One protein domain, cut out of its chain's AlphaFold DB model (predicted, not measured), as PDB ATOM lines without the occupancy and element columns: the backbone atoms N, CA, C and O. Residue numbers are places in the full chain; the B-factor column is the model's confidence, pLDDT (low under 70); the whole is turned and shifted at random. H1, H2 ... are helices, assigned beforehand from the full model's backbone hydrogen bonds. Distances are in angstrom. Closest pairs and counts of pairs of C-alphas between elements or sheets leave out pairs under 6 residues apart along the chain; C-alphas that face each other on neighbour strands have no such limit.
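AT A GLANCE: This is residues 116 to 164 and 201 to 309 of the 808 residues of the protein "Hypothetical protein" of Alexandrium monilatum (UniProt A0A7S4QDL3). What shape is this? It is a thin rod: H1 runs loosely beside the first part of the longest helix, H2, and H3 folds back along its last part. What builds it? The printed part has 158 residues, all helix by class, with H1, H2, H3 in order. How large? It is extended, radius of gyration of the C-alphas 29.8 A, spans 106 by 25 by 23 A.

HOW THE PARTS SIT: What lies nearest H1, residues 116 to 164? H2, residues 201 to 266, is close but not clearly touching, opposite ways at a shallow tilt of 24 degrees; the closest C-alphas, Leu 150 and Thr 215, are 8.0 A apart. Which touch? H2, with residues 239 to 264 alone, touches H3, residues 271 to 309, as a hairpin, a shallow tilt of 14 degrees; the closest C-alphas, Val 253 and His 288, are 6.6 A apart. Are backbones regular? Every O i to N i+4 pair is within hydrogen-bond range in H1 and H2, 33 of 35 in H3.

IN THESE COORDINATES: How long are they? H1, from C-alpha 116 (143.699, 210.313, 157.130), measures 72.8 A, H2 95.7 A, H3 56.4 A. Any kink? H3 has one of 27 degrees near residue 278.

THE WHOLE: Any cut? Residues 165 to 200 are not printed; C-alphas 164 and 201 are 9.8 A apart. Where is pLDDT under 70? At residue 239 and residues 267 to 274.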
ATOM      1  N   ARG A 116     143.947 209.551 155.900       76.12
ATOM      2  CA  ARG A 116     143.699 210.313 157.130       76.12
ATOM      3  C   ARG A 116     144.074 209.507 158.381       76.12
ATOM      4  O   ARG A 116     144.740 210.039 159.268       76.12
ATOM      5  N   LEU A 117     143.734 208.216 158.411       82.75
ATOM      6  CA  LEU A 117     144.119 207.302 159.492       82.75
ATOM      7  C   LEU A 117     145.638 207.082 159.572       82.75
ATOM      8  O   LEU A 117     146.186 207.041 160.673       82.75
ATOM      9  N   ARG A 118     146.340 206.989 158.434       72.94
ATOM     10  CA  ARG A 118     147.814 206.892 158.405       72.94
ATOM     11  C   ARG A 118     148.483 208.139 158.979       72.94
ATOM     12  O   ARG A 118     149.443 208.027 159.745       72.94
ATOM     13  N   VAL A 119     147.962 209.321 158.651       71.19
ATOM     14  CA  VAL A 119     148.451 210.596 159.199       71.19
ATOM     15  C   VAL A 119     148.188 210.682 160.704       71.19
ATOM     16  O   VAL A 119     149.072 211.091 161.456       71.19
ATOM     17  N   GLU A 120     147.013 210.263 161.178       76.69
ATOM     18  CA  GLU A 120     146.710 210.216 162.614       76.69
ATOM     19  C   GLU A 120     147.602 209.232 163.376       76.69
ATOM     20  O   GLU A 120     148.086 209.564 164.459       76.69
ATOM     21  N   GLN A 121     147.869 208.053 162.809       84.88
ATOM     22  CA  GLN A 121     148.806 207.094 163.389       84.88
ATOM     23  C   GLN A 121     150.216 207.693 163.480       84.88
ATOM     24  O   GLN A 121     150.816 207.680 164.553       84.88
ATOM     25  N   SER A 122     150.691 208.320 162.402       72.00
ATOM     26  CA  SER A 122     151.997 208.989 162.380       72.00
ATOM     27  C   SER A 122     152.085 210.103 163.434       72.00
ATOM     28  O   SER A 122     153.118 210.272 164.077       72.00
ATOM     29  N   ARG A 123     150.996 210.853 163.670       76.00
ATOM     30  CA  ARG A 123     150.931 211.868 164.738       76.00
ATOM     31  C   ARG A 123     151.024 211.260 166.139       76.00
ATOM     32  O   ARG A 123     151.666 211.863 166.995       76.00
ATOM     33  N   ARG A 124     150.412 210.095 166.380       80.94
ATOM     34  CA  ARG A 124     150.515 209.384 167.668       80.94
ATOM     35  C   ARG A 124     151.936 208.897 167.921       80.94
ATOM     36  O   ARG A 124     152.469 209.174 168.987       80.94
ATOM     37  N   GLU A 125     152.559 208.286 166.918       81.19
ATOM     38  CA  GLU A 125     153.958 207.845 166.989       81.19
ATOM     39  C   GLU A 125     154.886 209.037 167.293       81.19
ATOM     40  O   GLU A 125     155.724 208.970 168.185       81.19
ATOM     41  N   CYS A 126     154.665 210.196 166.661       70.81
ATOM     42  CA  CYS A 126     155.429 211.413 166.970       70.81
ATOM     43  C   CYS A 126     155.209 211.941 168.397       70.81
ATOM     44  O   CYS A 126     156.138 212.480 169.000       70.81
ATOM     45  N   ALA A 127     153.994 211.821 168.937       78.38
ATOM     46  CA  ALA A 127     153.691 212.244 170.300       78.38
ATOM     47  C   ALA A 127     154.353 211.328 171.345       78.38
ATOM     48  O   ALA A 127     154.865 211.828 172.347       78.38
ATOM     49  N   GLU A 128     154.396 210.014 171.101       83.50
ATOM     50  CA  GLU A 128     155.116 209.057 171.954       83.50
ATOM     51  C   GLU A 128     156.625 209.322 171.939       83.50
ATOM     52  O   GLU A 128     157.229 209.470 173.001       83.50
ATOM     53  N   LEU A 129     157.206 209.547 170.759       73.69
ATOM     54  CA  LEU A 129     158.619 209.914 170.616       73.69
ATOM     55  C   LEU A 129     158.973 211.215 171.347       73.69
ATOM     56  O   LEU A 129     160.016 211.318 171.998       73.69
ATOM     57  N   SER A 130     158.093 212.219 171.288       79.75
ATOM     58  CA  SER A 130     158.286 213.467 172.033       79.75
ATOM     59  C   SER A 130     158.284 213.245 173.547       79.75
ATOM     60  O   SER A 130     158.986 213.963 174.266       79.75
ATOM     61  N   LYS A 131     157.497 212.286 174.043       87.69
ATOM     62  CA  LYS A 131     157.442 211.939 175.464       87.69
ATOM     63  C   LYS A 131     158.712 211.207 175.897       87.69
ATOM     64  O   LYS A 131     159.336 211.616 176.871       87.69
ATOM     65  N   GLU A 132     159.153 210.214 175.132       77.31
ATOM     66  CA  GLU A 132     160.395 209.480 175.408       77.31
ATOM     67  C   GLU A 132     161.624 210.395 175.403       77.31
ATOM     68  O   GLU A 132     162.492 210.288 176.270       77.31
ATOM     69  N   ARG A 133     161.674 211.370 174.485       80.31
ATOM     70  CA  ARG A 133     162.720 212.403 174.476       80.31
ATOM     71  C   ARG A 133     162.720 213.233 175.762       80.31
ATOM     72  O   ARG A 133     163.790 213.553 176.281       80.31
ATOM     73  N   ALA A 134     161.546 213.591 176.281       81.81
ATOM     74  CA  ALA A 134     161.438 214.326 177.540       81.81
ATOM     75  C   ALA A 134     161.930 213.485 178.733       81.81
ATOM     76  O   ALA A 134     162.666 214.003 179.576       81.81
ATOM     77  N   ASP A 135     161.606 212.191 178.757       80.75
ATOM     78  CA  ASP A 135     162.059 211.253 179.791       80.75
ATOM     79  C   ASP A 135     163.581 211.024 179.730       80.75
ATOM     80  O   ASP A 135     164.263 211.054 180.760       80.75
ATOM     81  N   ALA A 136     164.151 210.904 178.526       74.38
ATOM     82  CA  ALA A 136     165.595 210.805 178.319       74.38
ATOM     83  C   ALA A 136     166.333 212.068 178.802       74.38
ATOM     84  O   ALA A 136     167.336 211.969 179.513       74.38
ATOM     85  N   LEU A 137     165.809 213.263 178.499       79.62
ATOM     86  CA  LEU A 137     166.365 214.529 178.995       79.62
ATOM     87  C   LEU A 137     166.241 214.663 180.521       79.62
ATOM     88  O   LEU A 137     167.140 215.205 181.169       79.62
ATOM     89  N   ALA A 138     165.157 214.165 181.119       80.75
ATOM     90  CA  ALA A 138     165.000 214.135 182.570       80.75
ATOM     91  C   ALA A 138     166.016 213.187 183.233       80.75
ATOM     92  O   ALA A 138     166.613 213.547 184.253       80.75
ATOM     93  N   SER A 139     166.261 212.017 182.632       77.44
ATOM     94  CA  SER A 139     167.293 211.070 183.070       77.44
ATOM     95  C   SER A 139     168.695 211.679 182.974       77.44
ATOM     96  O   SER A 139     169.436 211.664 183.959       77.44
ATOM     97  N   ALA A 140     169.021 212.331 181.851       75.62
ATOM     98  CA  ALA A 140     170.296 213.023 181.654       75.62
ATOM     99  C   ALA A 140     170.531 214.123 182.706       75.62
ATOM    100  O   ALA A 140     171.589 214.179 183.329       75.62
ATOM    101  N   ARG A 141     169.514 214.942 183.012       84.62
ATOM    102  CA  ARG A 141     169.599 215.961 184.077       84.62
ATOM    103  C   ARG A 141     169.792 215.358 185.468       84.62
ATOM    104  O   ARG A 141     170.443 215.959 186.322       84.62
ATOM    105  N   LYS A 142     169.205 214.189 185.741       83.25
ATOM    106  CA  LYS A 142     169.415 213.470 187.007       83.25
ATOM    107  C   LYS A 142     170.860 212.973 187.113       83.25
ATOM    108  O   LYS A 142     171.465 213.122 188.170       83.25
ATOM    109  N   ALA A 143     171.395 212.458 186.012       74.75
ATOM    110  CA  ALA A 143     172.780 212.029 185.862       74.75
ATOM    111  C   ALA A 143     173.785 213.190 186.063       74.75
ATOM    112  O   ALA A 143     174.729 213.067 186.848       74.75
ATOM    113  N   GLU A 144     173.528 214.369 185.491       79.69
ATOM    114  CA  GLU A 144     174.355 215.565 185.730       79.69
ATOM    115  C   GLU A 144     174.353 216.000 187.202       79.69
ATOM    116  O   GLU A 144     175.398 216.340 187.756       79.69
ATOM    117  N   ARG A 145     173.199 215.935 187.882       87.06
ATOM    118  CA  ARG A 145     173.120 216.231 189.325       87.06
ATOM    119  C   ARG A 145     173.940 215.250 190.156       87.06
ATOM    120  O   ARG A 145     174.559 215.663 191.134       87.06
ATOM    121  N   THR A 146     173.952 213.966 189.788       83.81
ATOM    122  CA  THR A 146     174.786 212.973 190.479       83.81
ATOM    123  C   THR A 146     176.271 213.222 190.249       83.81
ATOM    124  O   THR A 146     177.034 213.158 191.211       83.81
ATOM    125  N   ARG A 147     176.676 213.608 189.032       82.38
ATOM    126  CA  ARG A 147     178.058 214.005 188.731       82.38
ATOM    127  C   ARG A 147     178.487 215.217 189.562       82.38
ATOM    128  O   ARG A 147     179.489 215.141 190.264       82.38
ATOM    129  N   ALA A 148     177.687 216.283 189.576       85.06
ATOM    130  CA  ALA A 148     177.973 217.476 190.376       85.06
ATOM    131  C   ALA A 148     178.075 217.162 191.883       85.06
ATOM    132  O   ALA A 148     178.897 217.739 192.596       85.06
ATOM    133  N   ALA A 149     177.268 216.218 192.384       83.56
ATOM    134  CA  ALA A 149     177.352 215.766 193.771       83.56
ATOM    135  C   ALA A 149     178.650 214.991 194.067       83.56
ATOM    136  O   ALA A 149     179.206 215.149 195.156       83.56
ATOM    137  N   LEU A 150     179.138 214.171 193.129       81.69
ATOM    138  CA  LEU A 150     180.416 213.464 193.258       81.69
ATOM    139  C   LEU A 150     181.604 214.432 193.193       81.69
ATOM    140  O   LEU A 150     182.460 214.383 194.071       81.69
ATOM    141  N   GLU A 151     181.610 215.371 192.246       83.88
ATOM    142  CA  GLU A 151     182.641 216.417 192.145       83.88
ATOM    143  C   GLU A 151     182.701 217.271 193.428       83.88
ATOM    144  O   GLU A 151     183.781 217.544 193.952       83.88
ATOM    145  N   ALA A 152     181.547 217.612 194.017       85.81
ATOM    146  CA  ALA A 152     181.492 218.324 195.294       85.81
ATOM    147  C   ALA A 152     182.043 217.502 196.475       85.81
ATOM    148  O   ALA A 152     182.643 218.071 197.392       85.81
ATOM    149  N   LYS A 153     181.851 216.174 196.483       82.75
ATOM    150  CA  LYS A 153     182.451 215.283 197.493       82.75
ATOM    151  C   LYS A 153     183.967 215.199 197.328       82.75
ATOM    152  O   LYS A 153     184.682 215.311 198.323       82.75
ATOM    153  N   LEU A 154     184.446 215.080 196.092       81.62
ATOM    154  CA  LEU A 154     185.871 215.013 195.766       81.62
ATOM    155  C   LEU A 154     186.583 216.314 196.180       81.62
ATOM    156  O   LEU A 154     187.566 216.269 196.913       81.62
ATOM    157  N   ALA A 155     185.999 217.476 195.867       85.44
ATOM    158  CA  ALA A 155     186.520 218.777 196.295       85.44
ATOM    159  C   ALA A 155     186.582 218.933 197.830       85.44
ATOM    160  O   ALA A 155     187.520 219.527 198.369       85.44
ATOM    161  N   LYS A 156     185.599 218.389 198.568       84.75
ATOM    162  CA  LYS A 156     185.640 218.360 200.042       84.75
ATOM    163  C   LYS A 156     186.773 217.471 200.560       84.75
ATOM    164  O   LYS A 156     187.471 217.886 201.486       84.75
ATOM    165  N   ALA A 157     186.967 216.292 199.969       78.88
ATOM    166  CA  ALA A 157     188.040 215.372 200.339       78.88
ATOM    167  C   ALA A 157     189.430 215.977 200.068       78.88
ATOM    168  O   ALA A 157     190.311 215.915 200.924       78.88
ATOM    169  N   GLU A 158     189.613 216.646 198.928       84.88
ATOM    170  CA  GLU A 158     190.858 217.351 198.602       84.88
ATOM    171  C   GLU A 158     191.154 218.491 199.572       84.88
ATOM    172  O   GLU A 158     192.282 218.621 200.045       84.88
ATOM    173  N   LYS A 159     190.140 219.282 199.938       87.50
ATOM    174  CA  LYS A 159     190.305 220.353 200.927       87.50
ATOM    175  C   LYS A 159     190.684 219.807 202.307       87.50
ATOM    176  O   LYS A 159     191.516 220.408 202.981       87.50
ATOM    177  N   ALA A 160     190.100 218.680 202.720       78.50
ATOM    178  CA  ALA A 160     190.470 218.011 203.966       78.50
ATOM    179  C   ALA A 160     191.936 217.547 203.939       78.50
ATOM    180  O   ALA A 160     192.667 217.785 204.897       78.50
ATOM    181  N   LEU A 161     192.387 216.981 202.816       82.31
ATOM    182  CA  LEU A 161     193.774 216.547 202.626       82.31
ATOM    183  C   LEU A 161     194.771 217.717 202.559       82.31
ATOM    184  O   LEU A 161     195.912 217.601 202.998       82.31
ATOM    185  N   GLN A 162     194.358 218.868 202.029       85.75
ATOM    186  CA  GLN A 162     195.177 220.080 202.048       85.75
ATOM    187  C   GLN A 162     195.371 220.590 203.488       85.75
ATOM    188  O   GLN A 162     196.482 220.928 203.887       85.75
ATOM    189  N   LEU A 163     194.300 220.592 204.292       82.25
ATOM    190  CA  LEU A 163     194.340 221.035 205.690       82.25
ATOM    191  C   LEU A 163     195.208 220.133 206.578       82.25
ATOM    192  O   LEU A 163     195.867 220.641 207.488       82.25
ATOM    193  N   THR A 164     195.231 218.822 206.316       77.94
ATOM    194  CA  THR A 164     196.126 217.898 207.028       77.94
ATOM    195  C   THR A 164     197.588 218.136 206.655       77.94
ATOM    196  O   THR A 164     198.429 218.199 207.551       77.94
ATOM    197  N   GLU A 201     199.033 207.626 208.436       76.25
ATOM    198  CA  GLU A 201     199.102 208.530 207.277       76.25
ATOM    199  C   GLU A 201     199.206 207.747 205.963       76.25
ATOM    200  O   GLU A 201     198.482 208.051 205.016       76.25
ATOM    201  N   LEU A 202     200.029 206.695 205.921       79.25
ATOM    202  CA  LEU A 202     200.195 205.857 204.732       79.25
ATOM    203  C   LEU A 202     198.922 205.061 204.391       79.25
ATOM    204  O   LEU A 202     198.548 204.956 203.224       79.25
ATOM    205  N   GLU A 203     198.228 204.528 205.401       77.38
ATOM    206  CA  GLU A 203     196.942 203.839 205.227       77.38
ATOM    207  C   GLU A 203     195.833 204.804 204.779       77.38
ATOM    208  O   GLU A 203     195.034 204.461 203.905       77.38
ATOM    209  N   ALA A 204     195.811 206.032 205.309       74.25
ATOM    210  CA  ALA A 204     194.877 207.067 204.874       74.25
ATOM    211  C   ALA A 204     195.143 207.515 203.427       74.25
ATOM    212  O   ALA A 204     194.196 207.660 202.654       74.25
ATOM    213  N   GLU A 205     196.408 207.692 203.031       78.25
ATOM    214  CA  GLU A 205     196.771 207.998 201.642       78.25
ATOM    215  C   GLU A 205     196.398 206.857 200.688       78.25
ATOM    216  O   GLU A 205     195.864 207.119 199.608       78.25
ATOM    217  N   ALA A 206     196.601 205.599 201.090       77.50
ATOM    218  CA  ALA A 206     196.215 204.436 200.294       77.50
ATOM    219  C   ALA A 206     194.690 204.334 200.107       77.50
ATOM    220  O   ALA A 206     194.226 204.118 198.986       77.50
ATOM    221  N   ALA A 207     193.905 204.550 201.168       76.38
ATOM    222  CA  ALA A 207     192.442 204.544 201.091       76.38
ATOM    223  C   ALA A 207     191.911 205.663 200.180       76.38
ATOM    224  O   ALA A 207     190.991 205.456 199.387       76.38
ATOM    225  N   LEU A 208     192.526 206.846 200.240       76.88
ATOM    226  CA  LEU A 208     192.144 207.992 199.415       76.88
ATOM    227  C   LEU A 208     192.563 207.806 197.948       76.88
ATOM    228  O   LEU A 208     191.841 208.230 197.047       76.88
ATOM    229  N   ALA A 209     193.685 207.129 197.690       78.62
ATOM    230  CA  ALA A 209     194.084 206.722 196.345       78.62
ATOM    231  C   ALA A 209     193.111 205.694 195.740       78.62
ATOM    232  O   ALA A 209     192.796 205.777 194.553       78.62
ATOM    233  N   GLU A 210     192.591 204.761 196.543       78.62
ATOM    234  CA  GLU A 210     191.594 203.792 196.081       78.62
ATOM    235  C   GLU A 210     190.246 204.464 195.759       78.62
ATOM    236  O   GLU A 210     189.666 204.205 194.704       78.62
ATOM    237  N   GLU A 211     189.778 205.386 196.607       75.88
ATOM    238  CA  GLU A 211     188.589 206.221 196.351       75.88
ATOM    239  C   GLU A 211     188.748 207.082 195.085       75.88
ATOM    240  O   GLU A 211     187.836 207.147 194.256       75.88
ATOM    241  N   ARG A 212     189.926 207.683 194.867       79.62
ATOM    242  CA  ARG A 212     190.241 208.404 193.618       79.62
ATOM    243  C   ARG A 212     190.148 207.493 192.402       79.62
ATOM    244  O   ARG A 212     189.485 207.839 191.435       79.62
ATOM    245  N   LYS A 213     190.724 206.294 192.473       83.12
ATOM    246  CA  LYS A 213     190.650 205.331 191.371       83.12
ATOM    247  C   LYS A 213     189.207 204.907 191.079       83.12
ATOM    248  O   LYS A 213     188.824 204.855 189.917       83.12
ATOM    249  N   ARG A 214     188.389 204.658 192.114       78.12
ATOM    250  CA  ARG A 214     186.960 204.308 191.967       78.12
ATOM    251  C   ARG A 214     186.146 205.446 191.348       78.12
ATOM    252  O   ARG A 214     185.314 205.209 190.472       78.12
ATOM    253  N   THR A 215     186.387 206.679 191.786       75.81
ATOM    254  CA  THR A 215     185.715 207.865 191.236       75.81
ATOM    255  C   THR A 215     186.152 208.159 189.803       75.81
ATOM    256  O   THR A 215     185.295 208.447 188.972       75.81
ATOM    257  N   GLU A 216     187.434 207.997 189.468       80.75
ATOM    258  CA  GLU A 216     187.941 208.101 188.095       80.75
ATOM    259  C   GLU A 216     187.319 207.047 187.173       80.75
ATOM    260  O   GLU A 216     186.850 207.390 186.088       80.75
ATOM    261  N   THR A 217     187.230 205.781 187.605       79.94
ATOM    262  CA  THR A 217     186.564 204.735 186.811       79.94
ATOM    263  C   THR A 217     185.079 205.028 186.605       79.94
ATOM    264  O   THR A 217     184.587 204.913 185.484       79.94
ATOM    265  N   ALA A 218     184.374 205.488 187.645       75.81
ATOM    266  CA  ALA A 218     182.962 205.854 187.539       75.81
ATOM    267  C   ALA A 218     182.745 207.057 186.601       75.81
ATOM    268  O   ALA A 218     181.782 207.088 185.835       75.81
ATOM    269  N   MET A 219     183.654 208.037 186.622       78.38
ATOM    270  CA  MET A 219     183.630 209.177 185.704       78.38
ATOM    271  C   MET A 219     183.925 208.757 184.260       78.38
ATOM    272  O   MET A 219     183.249 209.234 183.352       78.38
ATOM    273  N   ALA A 220     184.856 207.827 184.032       79.31
ATOM    274  CA  ALA A 220     185.158 207.311 182.696       79.31
ATOM    275  C   ALA A 220     183.975 206.531 182.087       79.31
ATOM    276  O   ALA A 220     183.639 206.715 180.914       79.31
ATOM    277  N   GLU A 221     183.293 205.697 182.878       77.94
ATOM    278  CA  GLU A 221     182.060 205.020 182.446       77.94
ATOM    279  C   GLU A 221     180.929 206.019 182.165       77.94
ATOM    280  O   GLU A 221     180.191 205.887 181.181       77.94
ATOM    281  N   TYR A 222     180.821 207.067 182.985       76.88
ATOM    282  CA  TYR A 222     179.875 208.152 182.760       76.88
ATOM    283  C   TYR A 222     180.169 208.919 181.463       76.88
ATOM    284  O   TYR A 222     179.258 209.178 180.685       76.88
ATOM    285  N   GLU A 223     181.426 209.263 181.182       79.62
ATOM    286  CA  GLU A 223     181.806 209.953 179.944       79.62
ATOM    287  C   GLU A 223     181.531 209.099 178.707       79.62
ATOM    288  O   GLU A 223     181.003 209.605 177.714       79.62
ATOM    289  N   LYS A 224     181.790 207.789 178.788       81.31
ATOM    290  CA  LYS A 224     181.449 206.844 177.721       81.31
ATOM    291  C   LYS A 224     179.941 206.802 177.467       81.31
ATOM    292  O   LYS A 224     179.505 206.932 176.324       81.31
ATOM    293  N   THR A 225     179.134 206.671 178.521       75.81
ATOM    294  CA  THR A 225     177.670 206.667 178.374       75.81
ATOM    295  C   THR A 225     177.148 208.020 177.888       75.81
ATOM    296  O   THR A 225     176.267 208.049 177.033       75.81
ATOM    297  N   ALA A 226     177.700 209.142 178.348       75.50
ATOM    298  CA  ALA A 226     177.336 210.474 177.870       75.50
ATOM    299  C   ALA A 226     177.657 210.665 176.376       75.50
ATOM    300  O   ALA A 226     176.829 211.209 175.644       75.50
ATOM    301  N   ALA A 227     178.804 210.167 175.901       74.75
ATOM    302  CA  ALA A 227     179.169 210.193 174.483       74.75
ATOM    303  C   ALA A 227     178.197 209.365 173.623       74.75
ATOM    304  O   ALA A 227     177.743 209.838 172.577       74.75
ATOM    305  N   ASP A 228     177.806 208.175 174.093       74.69
ATOM    306  CA  ASP A 228     176.814 207.332 173.417       74.69
ATOM    307  C   ASP A 228     175.440 208.024 173.322       74.69
ATOM    308  O   ASP A 228     174.796 207.991 172.268       74.69
ATOM    309  N   HIS A 229     174.999 208.698 174.391       77.56
ATOM    310  CA  HIS A 229     173.751 209.471 174.382       77.56
ATOM    311  C   HIS A 229     173.839 210.701 173.467       77.56
ATOM    312  O   HIS A 229     172.872 211.003 172.766       77.56
ATOM    313  N   SER A 230     174.986 211.389 173.422       80.06
ATOM    314  CA  SER A 230     175.210 212.520 172.511       80.06
ATOM    315  C   SER A 230     175.115 212.083 171.049       80.06
ATOM    316  O   SER A 230     174.385 212.694 170.274       80.06
ATOM    317  N   SER A 231     175.771 210.978 170.680       74.94
ATOM    318  CA  SER A 231     175.690 210.438 169.316       74.94
ATOM    319  C   SER A 231     174.262 210.013 168.948       74.94
ATOM    320  O   SER A 231     173.808 210.249 167.827       74.94
ATOM    321  N   ALA A 232     173.515 209.426 169.891       70.19
ATOM    322  CA  ALA A 232     172.109 209.091 169.680       70.19
ATOM    323  C   ALA A 232     171.235 210.341 169.449       70.19
ATOM    324  O   ALA A 232     170.372 210.323 168.570       70.19
ATOM    325  N   LEU A 233     171.482 211.432 170.183       77.06
ATOM    326  CA  LEU A 233     170.785 212.709 169.998       77.06
ATOM    327  C   LEU A 233     171.092 213.349 168.639       77.06
ATOM    328  O   LEU A 233     170.163 213.832 167.992       77.06
ATOM    329  N   ASP A 234     172.343 213.314 168.178       79.56
ATOM    330  CA  ASP A 234     172.724 213.855 166.866       79.56
ATOM    331  C   ASP A 234     172.041 213.093 165.720       79.56
ATOM    332  O   ASP A 234     171.458 213.704 164.821       79.56
ATOM    333  N   ASN A 235     172.014 211.758 165.798       73.75
ATOM    334  CA  ASN A 235     171.306 210.915 164.830       73.75
ATOM    335  C   ASN A 235     169.793 211.197 164.818       73.75
ATOM    336  O   ASN A 235     169.162 211.213 163.758       73.75
ATOM    337  N   LEU A 236     169.198 211.441 165.991       76.12
ATOM    338  CA  LEU A 236     167.782 211.786 166.112       76.12
ATOM    339  C   LEU A 236     167.488 213.177 165.528       76.12
ATOM    340  O   LEU A 236     166.502 213.338 164.810       76.12
ATOM    341  N   GLN A 237     168.366 214.160 165.743       80.75
ATOM    342  CA  GLN A 237     168.249 215.483 165.120       80.75
ATOM    343  C   GLN A 237     168.395 215.427 163.595       80.75
ATOM    344  O   GLN A 237     167.682 216.135 162.881       80.75
ATOM    345  N   GLU A 238     169.297 214.597 163.067       77.69
ATOM    346  CA  GLU A 238     169.425 214.404 161.621       77.69
ATOM    347  C   GLU A 238     168.154 213.773 161.035       77.69
ATOM    348  O   GLU A 238     167.626 214.261 160.030       77.69
ATOM    349  N   ALA A 239     167.586 212.769 161.709       68.81
ATOM    350  CA  ALA A 239     166.303 212.187 161.327       68.81
ATOM    351  C   ALA A 239     165.173 213.239 161.326       68.81
ATOM    352  O   ALA A 239     164.442 213.342 160.339       68.81
ATOM    353  N   GLU A 240     165.076 214.090 162.354       78.25
ATOM    354  CA  GLU A 240     164.103 215.195 162.411       78.25
ATOM    355  C   GLU A 240     164.282 216.191 161.251       78.25
ATOM    356  O   GLU A 240     163.300 216.579 160.613       78.25
ATOM    357  N   ARG A 241     165.525 216.555 160.902       83.19
ATOM    358  CA  ARG A 241     165.812 217.431 159.749       83.19
ATOM    359  C   ARG A 241     165.382 216.796 158.430       83.19
ATOM    360  O   ARG A 241     164.799 217.477 157.587       83.19
ATOM    361  N   THR A 242     165.647 215.502 158.241       74.81
ATOM    362  CA  THR A 242     165.227 214.794 157.020       74.81
ATOM    363  C   THR A 242     163.709 214.700 156.911       74.81
ATOM    364  O   THR A 242     163.165 214.929 155.830       74.81
ATOM    365  N   LYS A 243     163.018 214.454 158.029       81.38
ATOM    366  CA  LYS A 243     161.558 214.442 158.093       81.38
ATOM    367  C   LYS A 243     160.969 215.814 157.756       81.38
ATOM    368  O   LYS A 243     160.138 215.902 156.857       81.38
ATOM    369  N   ALA A 244     161.449 216.884 158.391       79.62
ATOM    370  CA  ALA A 244     160.995 218.248 158.109       79.62
ATOM    371  C   ALA A 244     161.221 218.641 156.635       79.62
ATOM    372  O   ALA A 244     160.364 219.262 156.006       79.62
ATOM    373  N   ALA A 245     162.347 218.226 156.043       77.25
ATOM    374  CA  ALA A 245     162.622 218.452 154.626       77.25
ATOM    375  C   ALA A 245     161.651 217.699 153.697       77.25
ATOM    376  O   ALA A 245     161.326 218.198 152.617       77.25
ATOM    377  N   LEU A 246     161.188 216.508 154.085       72.69
ATOM    378  CA  LEU A 246     160.193 215.750 153.323       72.69
ATOM    379  C   LEU A 246     158.784 216.325 153.492       72.69
ATOM    380  O   LEU A 246     158.075 216.443 152.498       72.69
ATOM    381  N   GLU A 247     158.408 216.763 154.694       81.00
ATOM    382  CA  GLU A 247     157.144 217.472 154.937       81.00
ATOM    383  C   GLU A 247     157.066 218.780 154.133       81.00
ATOM    384  O   GLU A 247     156.050 219.048 153.494       81.00
ATOM    385  N   ALA A 248     158.159 219.546 154.044       82.06
ATOM    386  CA  ALA A 248     158.228 220.740 153.197       82.06
ATOM    387  C   ALA A 248     158.080 220.419 151.694       82.06
ATOM    388  O   ALA A 248     157.419 221.146 150.944       82.06
ATOM    389  N   LYS A 249     158.662 219.304 151.231       79.00
ATOM    390  CA  LYS A 249     158.477 218.819 149.851       79.00
ATOM    391  C   LYS A 249     157.042 218.364 149.588       79.00
ATOM    392  O   LYS A 249     156.519 218.582 148.502       79.00
ATOM    393  N   LEU A 250     156.395 217.747 150.570       79.00
ATOM    394  CA  LEU A 250     155.003 217.322 150.454       79.00
ATOM    395  C   LEU A 250     154.074 218.544 150.394       79.00
ATOM    396  O   LEU A 250     153.250 218.629 149.487       79.00
ATOM    397  N   ALA A 251     154.295 219.543 151.254       84.81
ATOM    398  CA  ALA A 251     153.546 220.799 151.250       84.81
ATOM    399  C   ALA A 251     153.671 221.567 149.919       84.81
ATOM    400  O   ALA A 251     152.686 222.099 149.409       84.81
ATOM    401  N   THR A 252     154.863 221.591 149.313       84.81
ATOM    402  CA  THR A 252     155.058 222.213 147.989       84.81
ATOM    403  C   THR A 252     154.334 221.453 146.878       84.81
ATOM    404  O   THR A 252     153.713 222.084 146.027       84.81
ATOM    405  N   VAL A 253     154.334 220.115 146.897       77.94
ATOM    406  CA  VAL A 253     153.548 219.311 145.940       77.94
ATOM    407  C   VAL A 253     152.046 219.546 146.115       77.94
ATOM    408  O   VAL A 253     151.340 219.697 145.121       77.94
ATOM    409  N   GLU A 254     151.548 219.631 147.349       83.69
ATOM    410  CA  GLU A 254     150.140 219.953 147.620       83.69
ATOM    411  C   GLU A 254     149.754 221.353 147.131       83.69
ATOM    412  O   GLU A 254     148.670 221.535 146.578       83.69
ATOM    413  N   GLN A 255     150.634 222.342 147.294       86.06
ATOM    414  CA  GLN A 255     150.402 223.691 146.783       86.06
ATOM    415  C   GLN A 255     150.379 223.720 145.248       86.06
ATOM    416  O   GLN A 255     149.517 224.376 144.667       86.06
ATOM    417  N   LEU A 256     151.279 222.984 144.587       81.06
ATOM    418  CA  LEU A 256     151.272 222.854 143.128       81.06
ATOM    419  C   LEU A 256     149.981 222.198 142.634       81.06
ATOM    420  O   LEU A 256     149.380 222.709 141.695       81.06
ATOM    421  N   LEU A 257     149.509 221.141 143.304       78.69
ATOM    422  CA  LEU A 257     148.233 220.504 142.972       78.69
ATOM    423  C   LEU A 257     147.061 221.487 143.090       78.69
ATOM    424  O   LEU A 257     146.295 221.624 142.139       78.69
ATOM    425  N   LYS A 258     146.974 222.252 144.185       84.38
ATOM    426  CA  LYS A 258     145.937 223.288 144.355       84.38
ATOM    427  C   LYS A 258     145.989 224.360 143.267       84.38
ATOM    428  O   LYS A 258     144.947 224.752 142.756       84.38
ATOM    429  N   ASN A 259     147.187 224.805 142.884       82.50
ATOM    430  CA  ASN A 259     147.357 225.786 141.811       82.50
ATOM    431  C   ASN A 259     146.939 225.214 140.446       82.50
ATOM    432  O   ASN A 259     146.306 225.904 139.650       82.50
ATOM    433  N   THR A 260     147.260 223.945 140.168       79.19
ATOM    434  CA  THR A 260     146.804 223.284 138.936       79.19
ATOM    435  C   THR A 260     145.288 223.104 138.919       79.19
ATOM    436  O   THR A 260     144.667 223.321 137.883       79.19
ATOM    437  N   GLU A 261     144.673 222.789 140.062       81.00
ATOM    438  CA  GLU A 261     143.216 222.695 140.203       81.00
ATOM    439  C   GLU A 261     142.536 224.053 139.986       81.00
ATOM    440  O   GLU A 261     141.549 224.121 139.259       81.00
ATOM    441  N   SER A 262     143.077 225.149 140.530       78.62
ATOM    442  CA  SER A 262     142.524 226.488 140.289       78.62
ATOM    443  C   SER A 262     142.657 226.929 138.831       78.62
ATOM    444  O   SER A 262     141.722 227.522 138.295       78.62
ATOM    445  N   ASN A 263     143.773 226.598 138.171       74.75
ATOM    446  CA  ASN A 263     143.991 226.939 136.762       74.75
ATOM    447  C   ASN A 263     143.036 226.169 135.836       74.75
ATOM    448  O   ASN A 263     142.491 226.746 134.896       74.75
ATOM    449  N   LEU A 264     142.765 224.894 136.147       72.62
ATOM    450  CA  LEU A 264     141.770 224.080 135.442       72.62
ATOM    451  C   LEU A 264     140.361 224.687 135.507       72.62
ATOM    452  O   LEU A 264     139.607 224.583 134.543       72.62
ATOM    453  N   VAL A 265     140.003 225.319 136.628       76.38
ATOM    454  CA  VAL A 265     138.692 225.963 136.800       76.38
ATOM    455  C   VAL A 265     138.612 227.289 136.031       76.38
ATOM    456  O   VAL A 265     137.542 227.631 135.534       76.38
ATOM    457  N   SER A 266     139.721 228.023 135.892       72.56
ATOM    458  CA  SER A 266     139.736 229.327 135.215       72.56
ATOM    459  C   SER A 266     139.863 229.261 133.688       72.56
ATOM    460  O   SER A 266     139.376 230.163 133.014       72.56
ATOM    461  N   GLU A 267     140.503 228.230 133.125       62.44
ATOM    462  CA  GLU A 267     140.796 228.143 131.678       62.44
ATOM    463  C   GLU A 267     139.695 227.463 130.836       62.44
ATOM    464  O   GLU A 267     139.801 227.399 129.615       62.44
ATOM    465  N   ALA A 268     138.591 227.012 131.440       56.66
ATOM    466  CA  ALA A 268     137.504 226.299 130.755       56.66
ATOM    467  C   ALA A 268     136.645 227.151 129.777       56.66
ATOM    468  O   ALA A 268     135.566 226.714 129.378       56.66
ATOM    469  N   ALA A 269     137.086 228.352 129.381       57.91
ATOM    470  CA  ALA A 269     136.315 229.274 128.539       57.91
ATOM    471  C   ALA A 269     136.515 229.090 127.014       57.91
ATOM    472  O   ALA A 269     135.619 229.457 126.259       57.91
ATOM    473  N   ASP A 270     137.608 228.467 126.549       56.38
ATOM    474  CA  ASP A 270     137.924 228.333 125.111       56.38
ATOM    475  C   ASP A 270     138.061 226.863 124.662       56.38
ATOM    476  O   ASP A 270     139.141 226.272 124.635       56.38
ATOM    477  N   ALA A 271     136.936 226.264 124.260       56.69
ATOM    478  CA  ALA A 271     136.738 224.814 124.117       56.69
ATOM    479  C   ALA A 271     137.766 224.029 123.266       56.69
ATOM    480  O   ALA A 271     137.954 222.843 123.504       56.69
ATOM    481  N   ALA A 272     138.441 224.645 122.289       57.81
ATOM    482  CA  ALA A 272     139.372 223.934 121.397       57.81
ATOM    483  C   ALA A 272     140.842 223.958 121.864       57.81
ATOM    484  O   ALA A 272     141.599 223.042 121.550       57.81
ATOM    485  N   ALA A 273     141.257 224.980 122.622       63.75
ATOM    486  CA  ALA A 273     142.583 225.014 123.254       63.75
ATOM    487  C   ALA A 273     142.607 224.193 124.558       63.75
ATOM    488  O   ALA A 273     143.645 223.644 124.942       63.75
ATOM    489  N   VAL A 274     141.431 224.052 125.182       63.34
ATOM    490  CA  VAL A 274     141.207 223.336 126.441       63.34
ATOM    491  C   VAL A 274     141.589 221.860 126.353       63.34
ATOM    492  O   VAL A 274     142.205 221.369 127.287       63.34
ATOM    493  N   ASP A 275     141.338 221.149 125.250       73.19
ATOM    494  CA  ASP A 275     141.655 219.712 125.177       73.19
ATOM    495  C   ASP A 275     143.170 219.422 125.202       73.19
ATOM    496  O   ASP A 275     143.626 218.476 125.856       73.19
ATOM    497  N   GLU A 276     143.987 220.251 124.537       77.44
ATOM    498  CA  GLU A 276     145.448 220.093 124.550       77.44
ATOM    499  C   GLU A 276     146.047 220.520 125.900       77.44
ATOM    500  O   GLU A 276     146.942 219.851 126.430       77.44
ATOM    501  N   GLN A 277     145.542 221.612 126.485       73.69
ATOM    502  CA  GLN A 277     145.954 222.057 127.817       73.69
ATOM    503  C   GLN A 277     145.515 221.072 128.907       73.69
ATOM    504  O   GLN A 277     146.310 220.746 129.788       73.69
ATOM    505  N   PHE A 278     144.322 220.486 128.803       74.06
ATOM    506  CA  PHE A 278     143.818 219.469 129.722       74.06
ATOM    507  C   PHE A 278     144.652 218.186 129.663       74.06
ATOM    508  O   PHE A 278     144.975 217.610 130.703       74.06
ATOM    509  N   ALA A 279     145.091 217.759 128.474       77.94
ATOM    510  CA  ALA A 279     146.001 216.623 128.337       77.94
ATOM    511  C   ALA A 279     147.379 216.887 128.979       77.94
ATOM    512  O   ALA A 279     147.939 215.989 129.617       77.94
ATOM    513  N   LYS A 280     147.915 218.113 128.850       81.69
ATOM    514  CA  LYS A 280     149.164 218.534 129.514       81.69
ATOM    515  C   LYS A 280     149.001 218.573 131.035       81.69
ATOM    516  O   LYS A 280     149.794 217.951 131.739       81.69
ATOM    517  N   LEU A 281     147.925 219.178 131.533       74.75
ATOM    518  CA  LEU A 281     147.621 219.251 132.965       74.75
ATOM    519  C   LEU A 281     147.373 217.861 133.571       74.75
ATOM    520  O   LEU A 281     147.877 217.561 134.649       74.75
ATOM    521  N   GLN A 282     146.704 216.945 132.863       77.12
ATOM    522  CA  GLN A 282     146.578 215.554 133.317       77.12
ATOM    523  C   GLN A 282     147.926 214.828 133.413       77.12
ATOM    524  O   GLN A 282     148.101 213.964 134.281       77.12
ATOM    525  N   ALA A 283     148.872 215.125 132.518       80.50
ATOM    526  CA  ALA A 283     150.214 214.560 132.588       80.50
ATOM    527  C   ALA A 283     150.987 215.112 133.798       80.50
ATOM    528  O   ALA A 283     151.616 214.330 134.514       80.50
ATOM    529  N   GLU A 284     150.869 216.413 134.075       79.50
ATOM    530  CA  GLU A 284     151.467 217.064 135.247       79.50
ATOM    531  C   GLU A 284     150.875 216.541 136.560       79.50
ATOM    532  O   GLU A 284     151.622 216.139 137.453       79.50
ATOM    533  N   VAL A 285     149.548 216.412 136.663       82.81
ATOM    534  CA  VAL A 285     148.884 215.823 137.840       82.81
ATOM    535  C   VAL A 285     149.361 214.385 138.075       82.81
ATOM    536  O   VAL A 285     149.695 214.021 139.204       82.81
ATOM    537  N   LYS A 286     149.486 213.565 137.021       84.38
ATOM    538  CA  LYS A 286     150.048 212.204 137.137       84.38
ATOM    539  C   LYS A 286     151.505 212.213 137.602       84.38
ATOM    540  O   LYS A 286     151.894 211.354 138.393       84.38
ATOM    541  N   GLN A 287     152.313 213.163 137.138       86.44
ATOM    542  CA  GLN A 287     153.704 213.312 137.568       86.44
ATOM    543  C   GLN A 287     153.802 213.739 139.042       86.44
ATOM    544  O   GLN A 287     154.625 213.197 139.789       86.44
ATOM    545  N   HIS A 288     152.942 214.655 139.492       78.19
ATOM    546  CA  HIS A 288     152.865 215.065 140.895       78.19
ATOM    547  C   HIS A 288     152.391 213.926 141.801       78.19
ATOM    548  O   HIS A 288     152.999 213.698 142.846       78.19
ATOM    549  N   GLN A 289     151.401 213.135 141.376       82.00
ATOM    550  CA  GLN A 289     150.968 211.930 142.093       82.00
ATOM    551  C   GLN A 289     152.098 210.901 142.221       82.00
ATOM    552  O   GLN A 289     152.344 210.382 143.308       82.00
ATOM    553  N   GLN A 290     152.850 210.644 141.147       85.19
ATOM    554  CA  GLN A 290     154.021 209.763 141.208       85.19
ATOM    555  C   GLN A 290     155.086 210.296 142.175       85.19
ATOM    556  O   GLN A 290     155.613 209.535 142.985       85.19
ATOM    557  N   SER A 291     155.363 211.599 142.140       79.06
ATOM    558  CA  SER A 291     156.323 212.239 143.051       79.06
ATOM    559  C   SER A 291     155.875 212.128 144.513       79.06
ATOM    560  O   SER A 291     156.679 211.783 145.375       79.06
ATOM    561  N   ARG A 292     154.578 212.324 144.785       85.25
ATOM    562  CA  ARG A 292     153.971 212.132 146.107       85.25
ATOM    563  C   ARG A 292     154.143 210.697 146.610       85.25
ATOM    564  O   ARG A 292     154.671 210.514 147.700       85.25
ATOM    565  N   THR A 293     153.818 209.687 145.797       84.62
ATOM    566  CA  THR A 293     153.988 208.274 146.203       84.62
ATOM    567  C   THR A 293     155.446 207.905 146.499       84.62
ATOM    568  O   THR A 293     155.715 207.104 147.391       84.62
ATOM    569  N   GLN A 294     156.413 208.500 145.790       83.81
ATOM    570  CA  GLN A 294     157.836 208.294 146.075       83.81
ATOM    571  C   GLN A 294     158.259 208.936 147.401       83.81
ATOM    572  O   GLN A 294     159.034 208.334 148.144       83.81
ATOM    573  N   LEU A 295     157.749 210.132 147.711       78.50
ATOM    574  CA  LEU A 295     158.001 210.801 148.990       78.50
ATOM    575  C   LEU A 295     157.357 210.045 150.160       78.50
ATOM    576  O   LEU A 295     158.001 209.879 151.190       78.50
ATOM    577  N   GLU A 296     156.139 209.530 149.989       80.12
ATOM    578  CA  GLU A 296     155.456 208.690 150.985       80.12
ATOM    579  C   GLU A 296     156.241 207.404 151.273       80.12
ATOM    580  O   GLU A 296     156.429 207.034 152.432       80.12
ATOM    581  N   LEU A 297     156.780 206.756 150.233       86.56
ATOM    582  CA  LEU A 297     157.617 205.566 150.391       86.56
ATOM    583  C   LEU A 297     158.940 205.891 151.107       86.56
ATOM    584  O   LEU A 297     159.358 205.139 151.985       86.56
ATOM    585  N   GLY A 298     159.553 207.039 150.805       82.06
ATOM    586  CA  GLY A 298     160.729 207.536 151.525       82.06
ATOM    587  C   GLY A 298     160.449 207.854 153.001       82.06
ATOM    588  O   GLY A 298     161.245 207.491 153.867       82.06
ATOM    589  N   ASN A 299     159.301 208.466 153.308       77.00
ATOM    590  CA  ASN A 299     158.857 208.710 154.684       77.00
ATOM    591  C   ASN A 299     158.638 207.396 155.450       77.00
ATOM    592  O   ASN A 299     159.066 207.284 156.597       77.00
ATOM    593  N   ALA A 300     158.034 206.387 154.816       80.19
ATOM    594  CA  ALA A 300     157.839 205.074 155.427       80.19
ATOM    595  C   ALA A 300     159.173 204.362 155.727       80.19
ATOM    596  O   ALA A 300     159.331 203.766 156.793       80.19
ATOM    597  N   GLU A 301     160.158 204.450 154.825       81.81
ATOM    598  CA  GLU A 301     161.504 203.903 155.052       81.81
ATOM    599  C   GLU A 301     162.237 204.604 156.206       81.81
ATOM    600  O   GLU A 301     162.893 203.940 157.013       81.81
ATOM    601  N   LEU A 302     162.118 205.932 156.312       77.75
ATOM    602  CA  LEU A 302     162.693 206.690 157.426       77.75
ATOM    603  C   LEU A 302     162.005 206.369 158.755       77.75
ATOM    604  O   LEU A 302     162.706 206.163 159.743       77.75
ATOM    605  N   GLY A 303     160.676 206.244 158.773       82.69
ATOM    606  CA  GLY A 303     159.931 205.795 159.953       82.69
ATOM    607  C   GLY A 303     160.384 204.411 160.426       82.69
ATOM    608  O   GLY A 303     160.683 204.217 161.600       82.69
ATOM    609  N   ALA A 304     160.565 203.461 159.502       79.38
ATOM    610  CA  ALA A 304     161.075 202.131 159.838       79.38
ATOM    611  C   ALA A 304     162.505 202.162 160.414       79.38
ATOM    612  O   ALA A 304     162.801 201.435 161.363       79.38
ATOM    613  N   ARG A 305     163.396 203.003 159.867       79.06
ATOM    614  CA  ARG A 305     164.752 203.198 160.417       79.06
ATOM    615  C   ARG A 305     164.722 203.819 161.806       79.06
ATOM    616  O   ARG A 305     165.485 203.395 162.668       79.06
ATOM    617  N   HIS A 306     163.851 204.799 162.017       80.38
ATOM    618  CA  HIS A 306     163.692 205.455 163.304       80.38
ATOM    619  C   HIS A 306     163.226 204.465 164.381       80.38
ATOM    620  O   HIS A 306     163.889 204.334 165.405       80.38
ATOM    621  N   ASN A 307     162.196 203.664 164.091       81.38
ATOM    622  CA  ASN A 307     161.694 202.633 165.007       81.38
ATOM    623  C   ASN A 307     162.760 201.565 165.325       81.38
ATOM    624  O   ASN A 307     162.825 201.051 166.440       81.38
ATOM    625  N   ALA A 308     163.626 201.228 164.360       77.06
ATOM    626  CA  ALA A 308     164.743 200.315 164.598       77.06
ATOM    627  C   ALA A 308     165.784 200.912 165.562       77.06
ATOM    628  O   ALA A 308     166.213 200.228 166.491       77.06
ATOM    629  N   LEU A 309     166.156 202.185 165.376       80.38
ATOM    630  CA  LEU A 309     167.071 202.892 166.281       80.38
ATOM    631  C   LEU A 309     166.484 203.042 167.691       80.38
ATOM    632  O   LEU A 309     167.206 202.863 168.669       80.38
TER     633      LEU A 309